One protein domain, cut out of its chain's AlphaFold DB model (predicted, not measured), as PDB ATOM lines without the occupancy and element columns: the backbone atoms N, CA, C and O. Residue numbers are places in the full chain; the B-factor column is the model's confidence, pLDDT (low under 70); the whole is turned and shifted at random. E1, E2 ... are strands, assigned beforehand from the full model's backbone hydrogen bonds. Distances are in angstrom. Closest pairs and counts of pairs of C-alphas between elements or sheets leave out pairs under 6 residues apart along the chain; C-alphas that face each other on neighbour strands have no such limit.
ATOM      1  N   THR A  22      39.251 -38.662   6.309       58.09
ATOM      2  CA  THR A  22      38.552 -37.473   6.824       58.09
ATOM      3  C   THR A  22      37.515 -37.020   5.816       58.09
ATOM      4  O   THR A  22      37.836 -36.951   4.641       58.09
ATOM      5  N   ALA A  23      36.314 -36.656   6.271       59.16
ATOM      6  CA  ALA A  23      35.171 -36.311   5.421       59.16
ATOM      7  C   ALA A  23      34.741 -37.449   4.472       59.16
ATOM      8  O   ALA A  23      35.506 -37.960   3.655       59.16
ATOM      9  N   TRP A  24      33.485 -37.856   4.595       69.06
ATOM     10  CA  TRP A  24      32.938 -38.979   3.851       69.06
ATOM     11  C   TRP A  24      31.463 -38.745   3.549       69.06
ATOM     12  O   TRP A  24      30.766 -38.058   4.295       69.06
ATOM     13  N   VAL A  25      31.009 -39.341   2.454       76.94
ATOM     14  CA  VAL A  25      29.600 -39.475   2.097       76.94
ATOM     15  C   VAL A  25      29.345 -40.940   1.789       76.94
ATOM     16  O   VAL A  25      30.124 -41.550   1.061       76.94
ATOM     17  N   ALA A  26      28.285 -41.503   2.362       79.50
ATOM     18  CA  ALA A  26      27.818 -42.846   2.057       79.50
ATOM     19  C   ALA A  26      26.379 -42.781   1.539       79.50
ATOM     20  O   ALA A  26      25.583 -41.988   2.040       79.50
ATOM     21  N   TYR A  27      26.058 -43.595   0.539       78.44
ATOM     22  CA  TYR A  27      24.724 -43.692  -0.046       78.44
ATOM     23  C   TYR A  27      24.398 -45.144  -0.396       78.44
ATOM     24  O   TYR A  27      25.296 -45.964  -0.585       78.44
ATOM     25  N   GLU A  28      23.112 -45.469  -0.445       81.56
ATOM     26  CA  GLU A  28      22.633 -46.798  -0.819       81.56
ATOM     27  C   GLU A  28      22.791 -47.026  -2.330       81.56
ATOM     28  O   GLU A  28      22.502 -46.143  -3.138       81.56
ATOM     29  N   TRP A  29      23.249 -48.217  -2.715       75.25
ATOM     30  CA  TRP A  29      23.422 -48.627  -4.106       75.25
ATOM     31  C   TRP A  29      22.428 -49.730  -4.460       75.25
ATOM     32  O   TRP A  29      22.648 -50.901  -4.143       75.25
ATOM     33  N   ASP A  30      21.334 -49.345  -5.120       76.69
ATOM     34  CA  ASP A  30      20.341 -50.254  -5.716       76.69
ATOM     35  C   ASP A  30      19.833 -51.354  -4.756       76.69
ATOM     36  O   ASP A  30      19.691 -52.515  -5.127       76.69
ATOM     37  N   MET A  31      19.644 -51.020  -3.471       76.69
ATOM     38  CA  MET A  31      19.265 -51.960  -2.395       76.69
ATOM     39  C   MET A  31      20.233 -53.140  -2.173       76.69
ATOM     40  O   MET A  31      19.933 -54.068  -1.421       76.69
ATOM     41  N   THR A  32      21.406 -53.130  -2.809       82.56
ATOM     42  CA  THR A  32      22.417 -54.196  -2.695       82.56
ATOM     43  C   THR A  32      23.459 -53.923  -1.610       82.56
ATOM     44  O   THR A  32      24.221 -54.821  -1.238       82.56
ATOM     45  N   GLY A  33      23.493 -52.693  -1.095       89.19
ATOM     46  CA  GLY A  33      24.419 -52.249  -0.063       89.19
ATOM     47  C   GLY A  33      24.635 -50.742  -0.108       89.19
ATOM     48  O   GLY A  33      23.794 -49.986  -0.584       89.19
ATOM     49  N   TYR A  34      25.797 -50.315   0.367       90.25
ATOM     50  CA  TYR A  34      26.212 -48.930   0.494       90.25
ATOM     51  C   TYR A  34      27.531 -48.688  -0.229       90.25
ATOM     52  O   TYR A  34      28.439 -49.523  -0.228       90.25
ATOM     53  N   VAL A  35      27.652 -47.497  -0.800       89.88
ATOM     54  CA  VAL A  35      28.870 -46.970  -1.407       89.88
ATOM     55  C   VAL A  35      29.288 -45.735  -0.628       89.88
ATOM     56  O   VAL A  35      28.459 -44.885  -0.319       89.88
ATOM     57  N   MET A  36      30.575 -45.623  -0.324       91.19
ATOM     58  CA  MET A  36      31.180 -44.484   0.345       91.19
ATOM     59  C   MET A  36      32.238 -43.848  -0.541       91.19
ATOM     60  O   MET A  36      33.051 -44.533  -1.160       91.19
ATOM     61  N   ILE A  37      32.267 -42.524  -0.528       91.81
ATOM     62  CA  ILE A  37      33.384 -41.723  -1.007       91.81
ATOM     63  C   ILE A  37      33.997 -41.021   0.195       91.81
ATOM     64  O   ILE A  37      33.285 -40.379   0.967       91.81
ATOM     65  N   ALA A  38      35.310 -41.145   0.359       91.12
ATOM     66  CA  ALA A  38      36.042 -40.536   1.465       91.12
ATOM     67  C   ALA A  38      37.393 -40.002   0.996       91.12
ATOM     68  O   ALA A  38      37.949 -40.490   0.013       91.12
ATOM     69  N   LYS A  39      37.936 -39.016   1.712       90.81
ATOM     70  CA  LYS A  39      39.267 -38.488   1.411       90.81
ATOM     71  C   LYS A  39      40.354 -39.395   1.980       90.81
ATOM     72  O   LYS A  39      40.368 -39.668   3.182       90.81
ATOM     73  N   ASP A  40      41.301 -39.782   1.137       90.81
ATOM     74  CA  ASP A  40      42.545 -40.422   1.547       90.81
ATOM     75  C   ASP A  40      43.578 -39.358   1.927       90.81
ATOM     76  O   ASP A  40      44.111 -38.634   1.083       90.81
ATOM     77  N   MET A  41      43.871 -39.251   3.222       87.69
ATOM     78  CA  MET A  41      44.770 -38.216   3.736       87.69
ATOM     79  C   MET A  41      46.244 -38.437   3.400       87.69
ATOM     80  O   MET A  41      47.039 -37.516   3.553       87.69
ATOM     81  N   ILE A  42      46.640 -39.640   2.990       88.31
ATOM     82  CA  ILE A  42      48.052 -39.964   2.739       88.31
ATOM     83  C   ILE A  42      48.293 -40.505   1.331       88.31
ATOM     84  O   ILE A  42      49.420 -40.442   0.851       88.31
ATOM     85  N   GLY A  43      47.243 -40.958   0.645       86.19
ATOM     86  CA  GLY A  43      47.301 -41.478  -0.718       86.19
ATOM     87  C   GLY A  43      47.691 -42.950  -0.812       86.19
ATOM     88  O   GLY A  43      47.998 -43.420  -1.903       86.19
ATOM     89  N   ASN A  44      47.700 -43.691   0.299       88.81
ATOM     90  CA  ASN A  44      48.110 -45.098   0.304       88.81
ATOM     91  C   ASN A  44      47.014 -46.049  -0.198       88.81
ATOM     92  O   ASN A  44      47.323 -47.194  -0.509       88.81
ATOM     93  N   ILE A  45      45.756 -45.602  -0.249       87.38
ATOM     94  CA  ILE A  45      44.615 -46.419  -0.672       87.38
ATOM     95  C   ILE A  45      44.325 -46.159  -2.153       87.38
ATOM     96  O   ILE A  45      44.313 -47.098  -2.943       87.38
ATOM     97  N   CYS A  46      44.129 -44.896  -2.551       87.56
ATOM     98  CA  CYS A  46      43.808 -44.551  -3.947       87.56
ATOM     99  C   CYS A  46      45.027 -44.167  -4.803       87.56
ATOM    100  O   CYS A  46      44.882 -43.913  -5.998       87.56
ATOM    101  N   GLY A  47      46.224 -44.085  -4.214       89.44
ATOM    102  CA  GLY A  47      47.454 -43.701  -4.915       89.44
ATOM    103  C   GLY A  47      47.654 -42.190  -5.088       89.44
ATOM    104  O   GLY A  47      48.616 -41.778  -5.736       89.44
ATOM    105  N   GLU A  48      46.777 -41.346  -4.531       90.25
ATOM    106  CA  GLU A  48      46.878 -39.886  -4.624       90.25
ATOM    107  C   GLU A  48      46.747 -39.217  -3.251       90.25
ATOM    108  O   GLU A  48      45.731 -39.343  -2.569       90.25
ATOM    109  N   TYR A  49      47.758 -38.435  -2.866       90.25
ATOM    110  CA  TYR A  49      47.707 -37.624  -1.652       90.25
ATOM    111  C   TYR A  49      46.516 -36.657  -1.694       90.25
ATOM    112  O   TYR A  49      46.445 -35.792  -2.581       90.25
ATOM    113  N   HIS A  50      45.614 -36.790  -0.718       91.00
ATOM    114  CA  HIS A  50      44.366 -36.026  -0.602       91.00
ATOM    115  C   HIS A  50      43.363 -36.283  -1.741       91.00
ATOM    116  O   HIS A  50      42.487 -35.450  -1.985       91.00
ATOM    117  N   GLY A  51      43.485 -37.423  -2.425       90.56
ATOM    118  CA  GLY A  51      42.499 -37.912  -3.384       90.56
ATOM    119  C   GLY A  51      41.290 -38.566  -2.710       90.56
ATOM    120  O   GLY A  51      41.231 -38.715  -1.488       90.56
ATOM    121  N   GLY A  52      40.318 -38.964  -3.524       91.94
ATOM    122  CA  GLY A  52      39.134 -39.688  -3.075       91.94
ATOM    123  C   GLY A  52      39.278 -41.194  -3.223       91.94
ATOM    124  O   GLY A  52      39.701 -41.666  -4.276       91.94
ATOM    125  N   ILE A  53      38.860 -41.945  -2.208       92.06
ATOM    126  CA  ILE A  53      38.646 -43.394  -2.295       92.06
ATOM    127  C   ILE A  53      37.182 -43.703  -2.584       92.06
ATOM    128  O   ILE A  53      36.294 -42.876  -2.347       92.06
ATOM    129  N   LEU A  54      36.940 -44.913  -3.071       91.25
ATOM    130  CA  LEU A  54      35.623 -45.524  -3.163       91.25
ATOM    131  C   LEU A  54      35.614 -46.751  -2.253       91.25
ATOM    132  O   LEU A  54      36.503 -47.590  -2.366       91.25
ATOM    133  N   ALA A  55      34.633 -46.869  -1.366       91.19
ATOM    134  CA  ALA A  55      34.457 -48.047  -0.526       91.19
ATOM    135  C   ALA A  55      33.036 -48.594  -0.635       91.19
ATOM    136  O   ALA A  55      32.097 -47.850  -0.907       91.19
ATOM    137  N   ARG A  56      32.875 -49.900  -0.441       90.94
ATOM    138  CA  ARG A  56      31.585 -50.594  -0.503       90.94
ATOM    139  C   ARG A  56      31.335 -51.368   0.774       90.94
ATOM    140  O   ARG A  56      32.268 -51.871   1.392       90.94
ATOM    141  N   SER A  57      30.073 -51.471   1.148       90.94
ATOM    142  CA  SER A  57      29.625 -52.246   2.296       90.94
ATOM    143  C   SER A  57      28.273 -52.870   1.999       90.94
ATOM    144  O   SER A  57      27.440 -52.244   1.358       90.94
ATOM    145  N   LYS A  58      28.015 -54.087   2.475       90.94
ATOM    146  CA  LYS A  58      26.667 -54.680   2.402       90.94
ATOM    147  C   LYS A  58      25.785 -54.280   3.585       90.94
ATOM    148  O   LYS A  58      24.569 -54.276   3.455       90.94
ATOM    149  N   ASP A  59      26.394 -53.967   4.727       87.06
ATOM    150  CA  ASP A  59      25.716 -53.799   6.019       87.06
ATOM    151  C   ASP A  59      25.890 -52.398   6.636       87.06
ATOM    152  O   ASP A  59      25.295 -52.101   7.668       87.06
ATOM    153  N   GLY A  60      26.701 -51.536   6.019       85.38
ATOM    154  CA  GLY A  60      27.037 -50.197   6.507       85.38
ATOM    155  C   GLY A  60      28.079 -50.173   7.633       85.38
ATOM    156  O   GLY A  60      28.527 -49.092   8.023       85.38
ATOM    157  N   GLY A  61      28.506 -51.333   8.144       84.88
ATOM    158  CA  GLY A  61      29.491 -51.460   9.225       84.88
ATOM    159  C   GLY A  61      30.858 -51.953   8.748       84.88
ATOM    160  O   GLY A  61      31.891 -51.457   9.202       84.88
ATOM    161  N   ASN A  62      30.874 -52.895   7.805       85.50
ATOM    162  CA  ASN A  62      32.087 -53.475   7.235       85.50
ATOM    163  C   ASN A  62      32.327 -52.914   5.838       85.50
ATOM    164  O   ASN A  62      31.494 -53.094   4.951       85.50
ATOM    165  N   TRP A  63      33.459 -52.242   5.645       88.00
ATOM    166  CA  TRP A  63      33.754 -51.511   4.417       88.00
ATOM    167  C   TRP A  63      35.005 -52.043   3.724       88.00
ATOM    168  O   TRP A  63      36.041 -52.240   4.355       88.00
ATOM    169  N   GLU A  64      34.914 -52.199   2.408       90.81
ATOM    170  CA  GLU A  64      36.005 -52.612   1.526       90.81
ATOM    171  C   GLU A  64      36.316 -51.471   0.554       90.81
ATOM    172  O   GLU A  64      35.446 -51.051  -0.211       90.81
ATOM    173  N   ALA A  65      37.536 -50.934   0.602       89.19
ATOM    174  CA  ALA A  65      37.976 -49.885  -0.315       89.19
ATOM    175  C   ALA A  65      38.480 -50.486  -1.638       89.19
ATOM    176  O   ALA A  65      39.191 -51.489  -1.630       89.19
ATOM    177  N   SER A  66      38.156 -49.846  -2.763       88.38
ATOM    178  CA  SER A  66      38.796 -50.120  -4.053       88.38
ATOM    179  C   SER A  66      40.242 -49.610  -4.016       88.38
ATOM    180  O   SER A  66      40.492 -48.425  -4.243       88.38
ATOM    181  N   GLU A  67      41.201 -50.480  -3.701       87.44
ATOM    182  CA  GLU A  67      42.625 -50.122  -3.711       87.44
ATOM    183  C   GLU A  67      43.109 -49.789  -5.131       87.44
ATOM    184  O   GLU A  67      42.759 -50.458  -6.102       87.44
ATOM    185  N   GLY A  68      43.917 -48.736  -5.260       84.06
ATOM    186  CA  GLY A  68      44.463 -48.273  -6.539       84.06
ATOM    187  C   GLY A  68      43.464 -47.544  -7.449       84.06
ATOM    188  O   GLY A  68      43.873 -47.008  -8.480       84.06
ATOM    189  N   GLU A  69      42.186 -47.467  -7.072       87.50
ATOM    190  CA  GLU A  69      41.168 -46.697  -7.787       87.50
ATOM    191  C   GLU A  69      40.840 -45.402  -7.042       87.50
ATOM    192  O   GLU A  69      40.703 -45.367  -5.817       87.50
ATOM    193  N   LYS A  70      40.664 -44.317  -7.799       89.62
ATOM    194  CA  LYS A  70      40.286 -43.011  -7.256       89.62
ATOM    195  C   LYS A  70      38.851 -42.665  -7.623       89.62
ATOM    196  O   LYS A  70      38.479 -42.721  -8.792       89.62
ATOM    197  N   SER A  71      38.067 -42.255  -6.631       91.44
ATOM    198  CA  SER A  71      36.727 -41.700  -6.860       91.44
ATOM    199  C   SER A  71      36.789 -40.244  -7.325       91.44
ATOM    200  O   SER A  71      35.976 -39.827  -8.144       91.44
ATOM    201  N   TYR A  72      37.780 -39.481  -6.856       93.00
ATOM    202  CA  TYR A  72      38.092 -38.137  -7.342       93.00
ATOM    203  C   TYR A  72      39.585 -37.810  -7.186       93.00
ATOM    204  O   TYR A  72      40.310 -38.455  -6.427       93.00
ATOM    205  N   THR A  73      40.037 -36.781  -7.905       93.25
ATOM    206  CA  THR A  73      41.409 -36.246  -7.872       93.25
ATOM    207  C   THR A  73      41.386 -34.760  -7.525       93.25
ATOM    208  O   THR A  73      40.417 -34.066  -7.834       93.25
ATOM    209  N   ARG A  74      42.463 -34.245  -6.925       92.25
ATOM    210  CA  ARG A  74      42.653 -32.796  -6.730       92.25
ATOM    211  C   ARG A  74      43.084 -32.071  -7.998       92.25
ATOM    212  O   ARG A  74      43.156 -30.845  -7.993       92.25
ATOM    213  N   ARG A  75      43.421 -32.804  -9.058       93.50
ATOM    214  CA  ARG A  75      43.733 -32.244 -10.373       93.50
ATOM    215  C   ARG A  75      42.433 -31.923 -11.104       93.50
ATOM    216  O   ARG A  75      41.829 -32.797 -11.721       93.50
ATOM    217  N   ILE A  76      42.011 -30.671 -11.015       93.62
ATOM    218  CA  ILE A  76      40.802 -30.168 -11.657       93.62
ATOM    219  C   ILE A  76      41.138 -29.710 -13.067       93.62
ATOM    220  O   ILE A  76      42.103 -28.975 -13.268       93.62
ATOM    221  N   LYS A  77      40.326 -30.152 -14.026       93.44
ATOM    222  CA  LYS A  77      40.336 -29.651 -15.395       93.44
ATOM    223  C   LYS A  77      39.227 -28.616 -15.547       93.44
ATOM    224  O   LYS A  77      38.071 -28.925 -15.264       93.44
ATOM    225  N   TRP A  78      39.593 -27.423 -15.984       92.31
ATOM    226  CA  TRP A  78      38.692 -26.294 -16.178       92.31
ATOM    227  C   TRP A  78      38.099 -26.278 -17.591       92.31
ATOM    228  O   TRP A  78      38.595 -26.956 -18.498       92.31
ATOM    229  N   ASP A  79      37.047 -25.482 -17.783       91.25
ATOM    230  CA  ASP A  79      36.322 -25.376 -19.058       91.25
ATOM    231  C   ASP A  79      37.186 -24.808 -20.196       91.25
ATOM    232  O   ASP A  79      36.978 -25.139 -21.362       91.25
ATOM    233  N   ASP A  80      38.201 -24.004 -19.865       92.44
ATOM    234  CA  ASP A  80      39.202 -23.502 -20.816       92.44
ATOM    235  C   ASP A  80      40.264 -24.558 -21.196       92.44
ATOM    236  O   ASP A  80      41.156 -24.299 -22.005       92.44
ATOM    237  N   GLY A  81      40.161 -25.763 -20.628       93.00
ATOM    238  CA  GLY A  81      41.062 -26.886 -20.850       93.00
ATOM    239  C   GLY A  81      42.306 -26.889 -19.964       93.00
ATOM    240  O   GLY A  81      43.063 -27.862 -20.028       93.00
ATOM    241  N   THR A  82      42.521 -25.859 -19.142       93.69
ATOM    242  CA  THR A  82      43.644 -25.818 -18.200       93.69
ATOM    243  C   THR A  82      43.450 -26.816 -17.063       93.69
ATOM    244  O   THR A  82      42.336 -27.232 -16.744       93.69
ATOM    245  N   GLU A  83      44.555 -27.221 -16.440       94.69
ATOM    246  CA  GLU A  83      44.532 -28.084 -15.264       94.69
ATOM    247  C   GLU A  83      45.194 -27.398 -14.075       94.69
ATOM    248  O   GLU A  83      46.264 -26.799 -14.195       94.69
ATOM    249  N   GLN A  84      44.587 -27.555 -12.903       92.31
ATOM    250  CA  GLN A  84      45.116 -27.055 -11.645       92.31
ATOM    251  C   GLN A  84      45.054 -28.143 -10.578       92.31
ATOM    252  O   GLN A  84      44.038 -28.812 -10.402       92.31
ATOM    253  N   VAL A  85      46.141 -28.301  -9.823       93.19
ATOM    254  CA  VAL A  85      46.124 -29.109  -8.600       93.19
ATOM    255  C   VAL A  85      45.642 -28.230  -7.451       93.19
ATOM    256  O   VAL A  85      46.297 -27.250  -7.099       93.19
ATOM    257  N   MET A  86      44.497 -28.580  -6.874       93.44
ATOM    258  CA  MET A  86      43.895 -27.856  -5.757       93.44
ATOM    259  C   MET A  86      44.623 -28.138  -4.441       93.44
ATOM    260  O   MET A  86      45.104 -29.251  -4.197       93.44
ATOM    261  N   GLY A  87      44.663 -27.136  -3.561       92.31
ATOM    262  CA  GLY A  87      45.228 -27.271  -2.222       92.31
ATOM    263  C   GLY A  87      44.431 -28.271  -1.392       92.31
ATOM    264  O   GLY A  87      45.007 -29.188  -0.803       92.31
ATOM    265  N   SER A  88      43.104 -28.154  -1.421       91.12
ATOM    266  CA  SER A  88      42.189 -29.093  -0.765       91.12
ATOM    267  C   SER A  88      40.885 -29.265  -1.538       91.12
ATOM    268  O   SER A  88      40.348 -28.293  -2.069       91.12
ATOM    269  N   LEU A  89      40.364 -30.493  -1.522       91.81
ATOM    270  CA  LEU A  89      38.979 -30.834  -1.841       91.81
ATOM    271  C   LEU A  89      38.410 -31.576  -0.634       91.81
ATOM    272  O   LEU A  89      38.825 -32.697  -0.335       91.81
ATOM    273  N   GLU A  90      37.501 -30.926   0.080       90.75
ATOM    274  CA  GLU A  90      36.916 -31.426   1.320       90.75
ATOM    275  C   GLU A  90      35.409 -31.608   1.180       90.75
ATOM    276  O   GLU A  90      34.773 -30.982   0.331       90.75
ATOM    277  N   ARG A  91      34.827 -32.399   2.090       90.81
ATOM    278  CA  ARG A  91      33.370 -32.581   2.215       90.81
ATOM    279  C   ARG A  91      32.726 -33.001   0.883       90.81
ATOM    280  O   ARG A  91      31.882 -32.261   0.376       90.81
ATOM    281  N   PRO A  92      33.121 -34.159   0.317       91.56
ATOM    282  CA  PRO A  92      32.486 -34.659  -0.893       91.56
ATOM    283  C   PRO A  92      30.982 -34.807  -0.657       91.56
ATOM    284  O   PRO A  92      30.559 -35.414   0.326       91.56
ATOM    285  N   PHE A  93      30.183 -34.257  -1.562       90.94
ATOM    286  CA  PHE A  93      28.730 -34.387  -1.549       90.94
ATOM    287  C   PHE A  93      28.236 -34.670  -2.965       90.94
ATOM    288  O   PHE A  93      28.766 -34.116  -3.924       90.94
ATOM    289  N   ILE A  94      27.244 -35.544  -3.112       91.25
ATOM    290  CA  ILE A  94      26.721 -35.953  -4.419       91.25
ATOM    291  C   ILE A  94      25.288 -35.450  -4.538       91.25
ATOM    292  O   ILE A  94      24.475 -35.671  -3.641       91.25
ATOM    293  N   LEU A  95      24.980 -34.797  -5.655       90.50
ATOM    294  CA  LEU A  95      23.606 -34.511  -6.043       90.50
ATOM    295  C   LEU A  95      23.074 -35.662  -6.891       90.50
ATOM    296  O   LEU A  95      23.677 -36.026  -7.904       90.50
ATOM    297  N   PHE A  96      21.930 -36.191  -6.469       88.62
ATOM    298  CA  PHE A  96      21.164 -37.173  -7.216       88.62
ATOM    299  C   PHE A  96      19.953 -36.505  -7.855       88.62
ATOM    300  O   PHE A  96      19.188 -35.816  -7.180       88.62
ATOM    301  N   GLU A  97      19.747 -36.759  -9.141       90.38
ATOM    302  CA  GLU A  97      18.551 -36.359  -9.873       90.38
ATOM    303  C   GLU A  97      17.984 -37.598 -10.562       90.38
ATOM    304  O   GLU A  97      18.701 -38.314 -11.252       90.38
ATOM    305  N   ASN A  98      16.695 -37.881 -10.354       88.75
ATOM    306  CA  ASN A  98      16.042 -39.101 -10.851       88.75
ATOM    307  C   ASN A  98      16.778 -40.396 -10.448       88.75
ATOM    308  O   ASN A  98      16.893 -41.317 -11.249       88.75
ATOM    309  N   ASN A  99      17.266 -40.460  -9.202       83.94
ATOM    310  CA  ASN A  99      18.067 -41.565  -8.651       83.94
ATOM    311  C   ASN A  99      19.416 -41.810  -9.352       83.94
ATOM    312  O   ASN A  99      20.065 -42.819  -9.085       83.94
ATOM    313  N   GLU A 100      19.885 -40.881 -10.186       84.94
ATOM    314  CA  GLU A 100      21.211 -40.942 -10.801       84.94
ATOM    315  C   GLU A 100      22.132 -39.862 -10.221       84.94
ATOM    316  O   GLU A 100      21.695 -38.722 -10.042       84.94
ATOM    317  N   PRO A 101      23.412 -40.166  -9.942       88.50
ATOM    318  CA  PRO A 101      24.371 -39.156  -9.515       88.50
ATOM    319  C   PRO A 101      24.722 -38.243 -10.700       88.50
ATOM    320  O   PRO A 101      25.247 -38.708 -11.713       88.50
ATOM    321  N   THR A 102      24.461 -36.938 -10.580       92.31
ATOM    322  CA  THR A 102      24.695 -35.976 -11.676       92.31
ATOM    323  C   THR A 102      25.851 -35.025 -11.405       92.31
ATOM    324  O   THR A 102      26.592 -34.682 -12.325       92.31
ATOM    325  N   HIS A 103      26.049 -34.621 -10.150       93.25
ATOM    326  CA  HIS A 103      27.077 -33.650  -9.780       93.25
ATOM    327  C   HIS A 103      27.760 -34.022  -8.472       93.25
ATOM    328  O   HIS A 103      27.147 -34.581  -7.561       93.25
ATOM    329  N   MET A 104      29.025 -33.632  -8.364       93.44
ATOM    330  CA  MET A 104      29.814 -33.739  -7.149       93.44
ATOM    331  C   MET A 104      30.201 -32.354  -6.644       93.44
ATOM    332  O   MET A 104      30.630 -31.502  -7.419       93.44
ATOM    333  N   PHE A 105      30.055 -32.133  -5.346       94.81
ATOM    334  CA  PHE A 105      30.347 -30.876  -4.678       94.81
ATOM    335  C   PHE A 105      31.503 -31.041  -3.702       94.81
ATOM    336  O   PHE A 105      31.627 -32.076  -3.042       94.81
ATOM    337  N   PHE A 106      32.309 -29.989  -3.587       94.69
ATOM    338  CA  PHE A 106      33.446 -29.928  -2.677       94.69
ATOM    339  C   PHE A 106      33.608 -28.535  -2.080       94.69
ATOM    340  O   PHE A 106      33.527 -27.530  -2.791       94.69
ATOM    341  N   ALA A 107      33.969 -28.471  -0.801       94.19
ATOM    342  CA  ALA A 107      34.623 -27.289  -0.254       94.19
ATOM    343  C   ALA A 107      36.078 -27.278  -0.745       94.19
ATOM    344  O   ALA A 107      36.853 -28.191  -0.455       94.19
ATOM    345  N   THR A 108      36.433 -26.260  -1.522       94.50
ATOM    346  CA  THR A 108      37.676 -26.213  -2.295       94.50
ATOM    347  C   THR A 108      38.539 -25.038  -1.868       94.50
ATOM    348  O   THR A 108      38.026 -23.963  -1.556       94.50
ATOM    349  N   ALA A 109      39.854 -25.241  -1.877       94.62
ATOM    350  CA  ALA A 109      40.837 -24.187  -1.672       94.62
ATOM    351  C   ALA A 109      41.985 -24.319  -2.678       94.62
ATOM    352  O   ALA A 109      42.424 -25.437  -2.976       94.62
ATOM    353  N   ASP A 110      42.472 -23.193  -3.196       93.00
ATOM    354  CA  ASP A 110      43.681 -23.152  -4.020       93.00
ATOM    355  C   ASP A 110      44.966 -23.158  -3.165       93.00
ATOM    356  O   ASP A 110      44.933 -23.258  -1.939       93.00
ATOM    357  N   GLY A 111      46.124 -23.100  -3.827       86.81
ATOM    358  CA  GLY A 111      47.414 -22.926  -3.163       86.81
ATOM    359  C   GLY A 111      48.108 -24.218  -2.691       86.81
ATOM    360  O   GLY A 111      47.532 -25.305  -2.684       86.81
ATOM    361  N   PRO A 112      49.398 -24.126  -2.314       79.81
ATOM    362  CA  PRO A 112      50.265 -25.290  -2.104       79.81
ATOM    363  C   PRO A 112      50.208 -25.907  -0.693       79.81
ATOM    364  O   PRO A 112      50.967 -26.829  -0.414       79.81
ATOM    365  N   GLY A 113      49.391 -25.385   0.228       67.69
ATOM    366  CA  GLY A 113      49.435 -25.750   1.655       67.69
ATOM    367  C   GLY A 113      48.078 -26.079   2.253       67.69
ATOM    368  O   GLY A 113      47.805 -25.676   3.388       67.69
ATOM    369  N   GLU A 114      47.234 -26.761   1.477       76.38
ATOM    370  CA  GLU A 114      45.851 -27.052   1.856       76.38
ATOM    371  C   GLU A 114      45.106 -25.754   2.211       76.38
ATOM    372  O   GLU A 114      45.407 -24.686   1.677       76.38
ATOM    373  N   PHE A 115      44.167 -25.817   3.152       77.81
ATOM    374  CA  PHE A 115      43.394 -24.665   3.602       77.81
ATOM    375  C   PHE A 115      44.253 -23.517   4.172       77.81
ATOM    376  O   PHE A 115      43.890 -22.353   4.051       77.81
ATOM    377  N   THR A 116      45.410 -23.808   4.780       83.06
ATOM    378  CA  THR A 116      46.190 -22.797   5.532       83.06
ATOM    379  C   THR A 116      46.960 -21.803   4.667       83.06
ATOM    380  O   THR A 116      47.330 -20.733   5.149       83.06
ATOM    381  N   LYS A 117      47.222 -22.150   3.402       87.31
ATOM    382  CA  LYS A 117      47.941 -21.293   2.443       87.31
ATOM    383  C   LYS A 117      47.087 -20.941   1.225       87.31
ATOM    384  O   LYS A 117      47.637 -20.574   0.189       87.31
ATOM    385  N   ALA A 118      45.774 -21.102   1.346       90.81
ATOM    386  CA  ALA A 118      44.841 -20.762   0.293       90.81
ATOM    387  C   ALA A 118      44.791 -19.246   0.096       90.81
ATOM    388  O   ALA A 118      44.696 -18.488   1.063       90.81
ATOM    389  N   ALA A 119      44.841 -18.811  -1.160       92.62
ATOM    390  CA  ALA A 119      44.494 -17.445  -1.526       92.62
ATOM    391  C   ALA A 119      42.971 -17.308  -1.647       92.62
ATOM    392  O   ALA A 119      42.406 -16.294  -1.242       92.62
ATOM    393  N   ASN A 120      42.309 -18.352  -2.155       94.12
ATOM    394  CA  ASN A 120      40.874 -18.386  -2.391       94.12
ATOM    395  C   ASN A 120      40.262 -19.704  -1.903       94.12
ATOM    396  O   ASN A 120      40.864 -20.776  -2.005       94.12
ATOM    397  N   THR A 121      39.021 -19.619  -1.420       94.44
ATOM    398  CA  THR A 121      38.200 -20.782  -1.053       94.44
ATOM    399  C   THR A 121      36.783 -20.614  -1.589       94.44
ATOM    400  O   THR A 121      36.275 -19.493  -1.653       94.44
ATOM    401  N   TRP A 122      36.154 -21.704  -2.023       95.25
ATOM    402  CA  TRP A 122      34.800 -21.690  -2.584       95.25
ATOM    403  C   TRP A 122      34.155 -23.078  -2.530       95.25
ATOM    404  O   TRP A 122      34.811 -24.078  -2.242       95.25
ATOM    405  N   ASN A 123      32.857 -23.149  -2.831       95.69
ATOM    406  CA  ASN A 123      32.191 -24.417  -3.118       95.69
ATOM    407  C   ASN A 123      32.299 -24.701  -4.616       95.69
ATOM    408  O   ASN A 123      31.831 -23.906  -5.431       95.69
ATOM    409  N   MET A 124      32.924 -25.816  -4.972       94.31
ATOM    410  CA  MET A 124      33.067 -26.272  -6.350       94.31
ATOM    411  C   MET A 124      31.991 -27.303  -6.659       94.31
ATOM    412  O   MET A 124      31.725 -28.174  -5.833       94.31
ATOM    413  N   VAL A 125      31.421 -27.218  -7.858       95.06
ATOM    414  CA  VAL A 125      30.565 -28.248  -8.442       95.06
ATOM    415  C   VAL A 125      31.268 -28.832  -9.664       95.06
ATOM    416  O   VAL A 125      31.817 -28.092 -10.477       95.06
ATOM    417  N   ILE A 126      31.268 -30.155  -9.775       93.12
ATOM    418  CA  ILE A 126      31.849 -30.899 -10.888       93.12
ATOM    419  C   ILE A 126      30.755 -31.809 -11.455       93.12
ATOM    420  O   ILE A 126      30.315 -32.729 -10.756       93.12
ATOM    421  N   PRO A 127      30.293 -31.576 -12.694       93.00
ATOM    422  CA  PRO A 127      29.374 -32.485 -13.367       93.00
ATOM    423  C   PRO A 127      30.024 -33.853 -13.585       93.00
ATOM    424  O   PRO A 127      31.177 -33.950 -14.016       93.00
ATOM    425  N   LEU A 128      29.283 -34.921 -13.306       89.94
ATOM    426  CA  LEU A 128      29.734 -36.280 -13.576       89.94
ATOM    427  C   LEU A 128      29.470 -36.617 -15.042       89.94
ATOM    428  O   LEU A 128      28.390 -36.362 -15.577       89.94
TER     429      LEU A 128
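This is residues 22 to 128 of the 133 residues of an uncharacterized protein of Paenibacillus pectinilyticus (UniProt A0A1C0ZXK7). Two strongly twisted sheets of three strands, E1 E2 E3 and E6 E7 E8, stand partly face to face as a loose sandwich, closest where E1 passes E6, with E3 and E8 well away from each other. A small hairpin of E4 and E5 stands over one face of the second sheet, near the end where E6 begins and E7 ends but apart from its three strands, and the long link before it, residues 58 to 74, runs back past E3. The printed part has 107 residues, with no named helix and eight named strands in chain order E1 to E8; each sheet is antiparallel, in the orders E1 E2 E3, E6 E7 E8 and E4 E5, and the class is all strand. The whole is compact, with a radius of gyration of the C-alphas of 14.3 A and spans of 42 by 32 by 22 A.

Start with E1, residues 22 to 29, and E2, residues 33 to 40, a hairpin with N 25 and O 37 at 2.9 A. E3, residues 52 to 57, completes a meander, each strand the antiparallel neighbour of the one before; look for N 36 and O 55 at 2.8 A. Further on, E4, residues 75 to 77, and E5, residues 83 to 85, form a hairpin with N 76 and O 84 at 2.8 A. Next comes a second meander of E6, residues 88 to 97, E7, residues 100 to 109, and E8, residues 121 to 127. Here N 93 and O 105 are 3.0 A apart, and N 106 and O 124 are 2.9 A apart. The two meanders make a sandwich, two sheets face to face, their best planes 25 degrees apart. E6 bends by 58 degrees at residue 91, and the closest C-alphas of E1 and E6 are those of Ala 23 and Arg 91, 5.2 A. E3 and E8 are apart, and so are E5 and E6.

Find C-alpha 22 at (38.552, -37.473, 6.824); from there E1 runs 21.7 A to C-alpha 29. E2 also spans 21.7 A, and E3 16.6 A. E6 begins at C-alpha 88, (42.189, -29.093, -0.765), and spans 26.4 A; E7 spans 27.4 A. E8 spans 19.1 A and ends at C-alpha 127, (29.374, -32.485, -13.367).

The two C-alphas farthest apart are those of Thr 32 and Ala 119, 42.9 A. The printed part has no cut. The links E2 to E3, E3 to E4 and E7 to E8 are long; within the second of these, residues 64 to 65 pair antiparallel with residues 55 to 56 of E3. The mean pLDDT of the printed part is 88.5, and residues 22 to 24 and residue 113 are under 70.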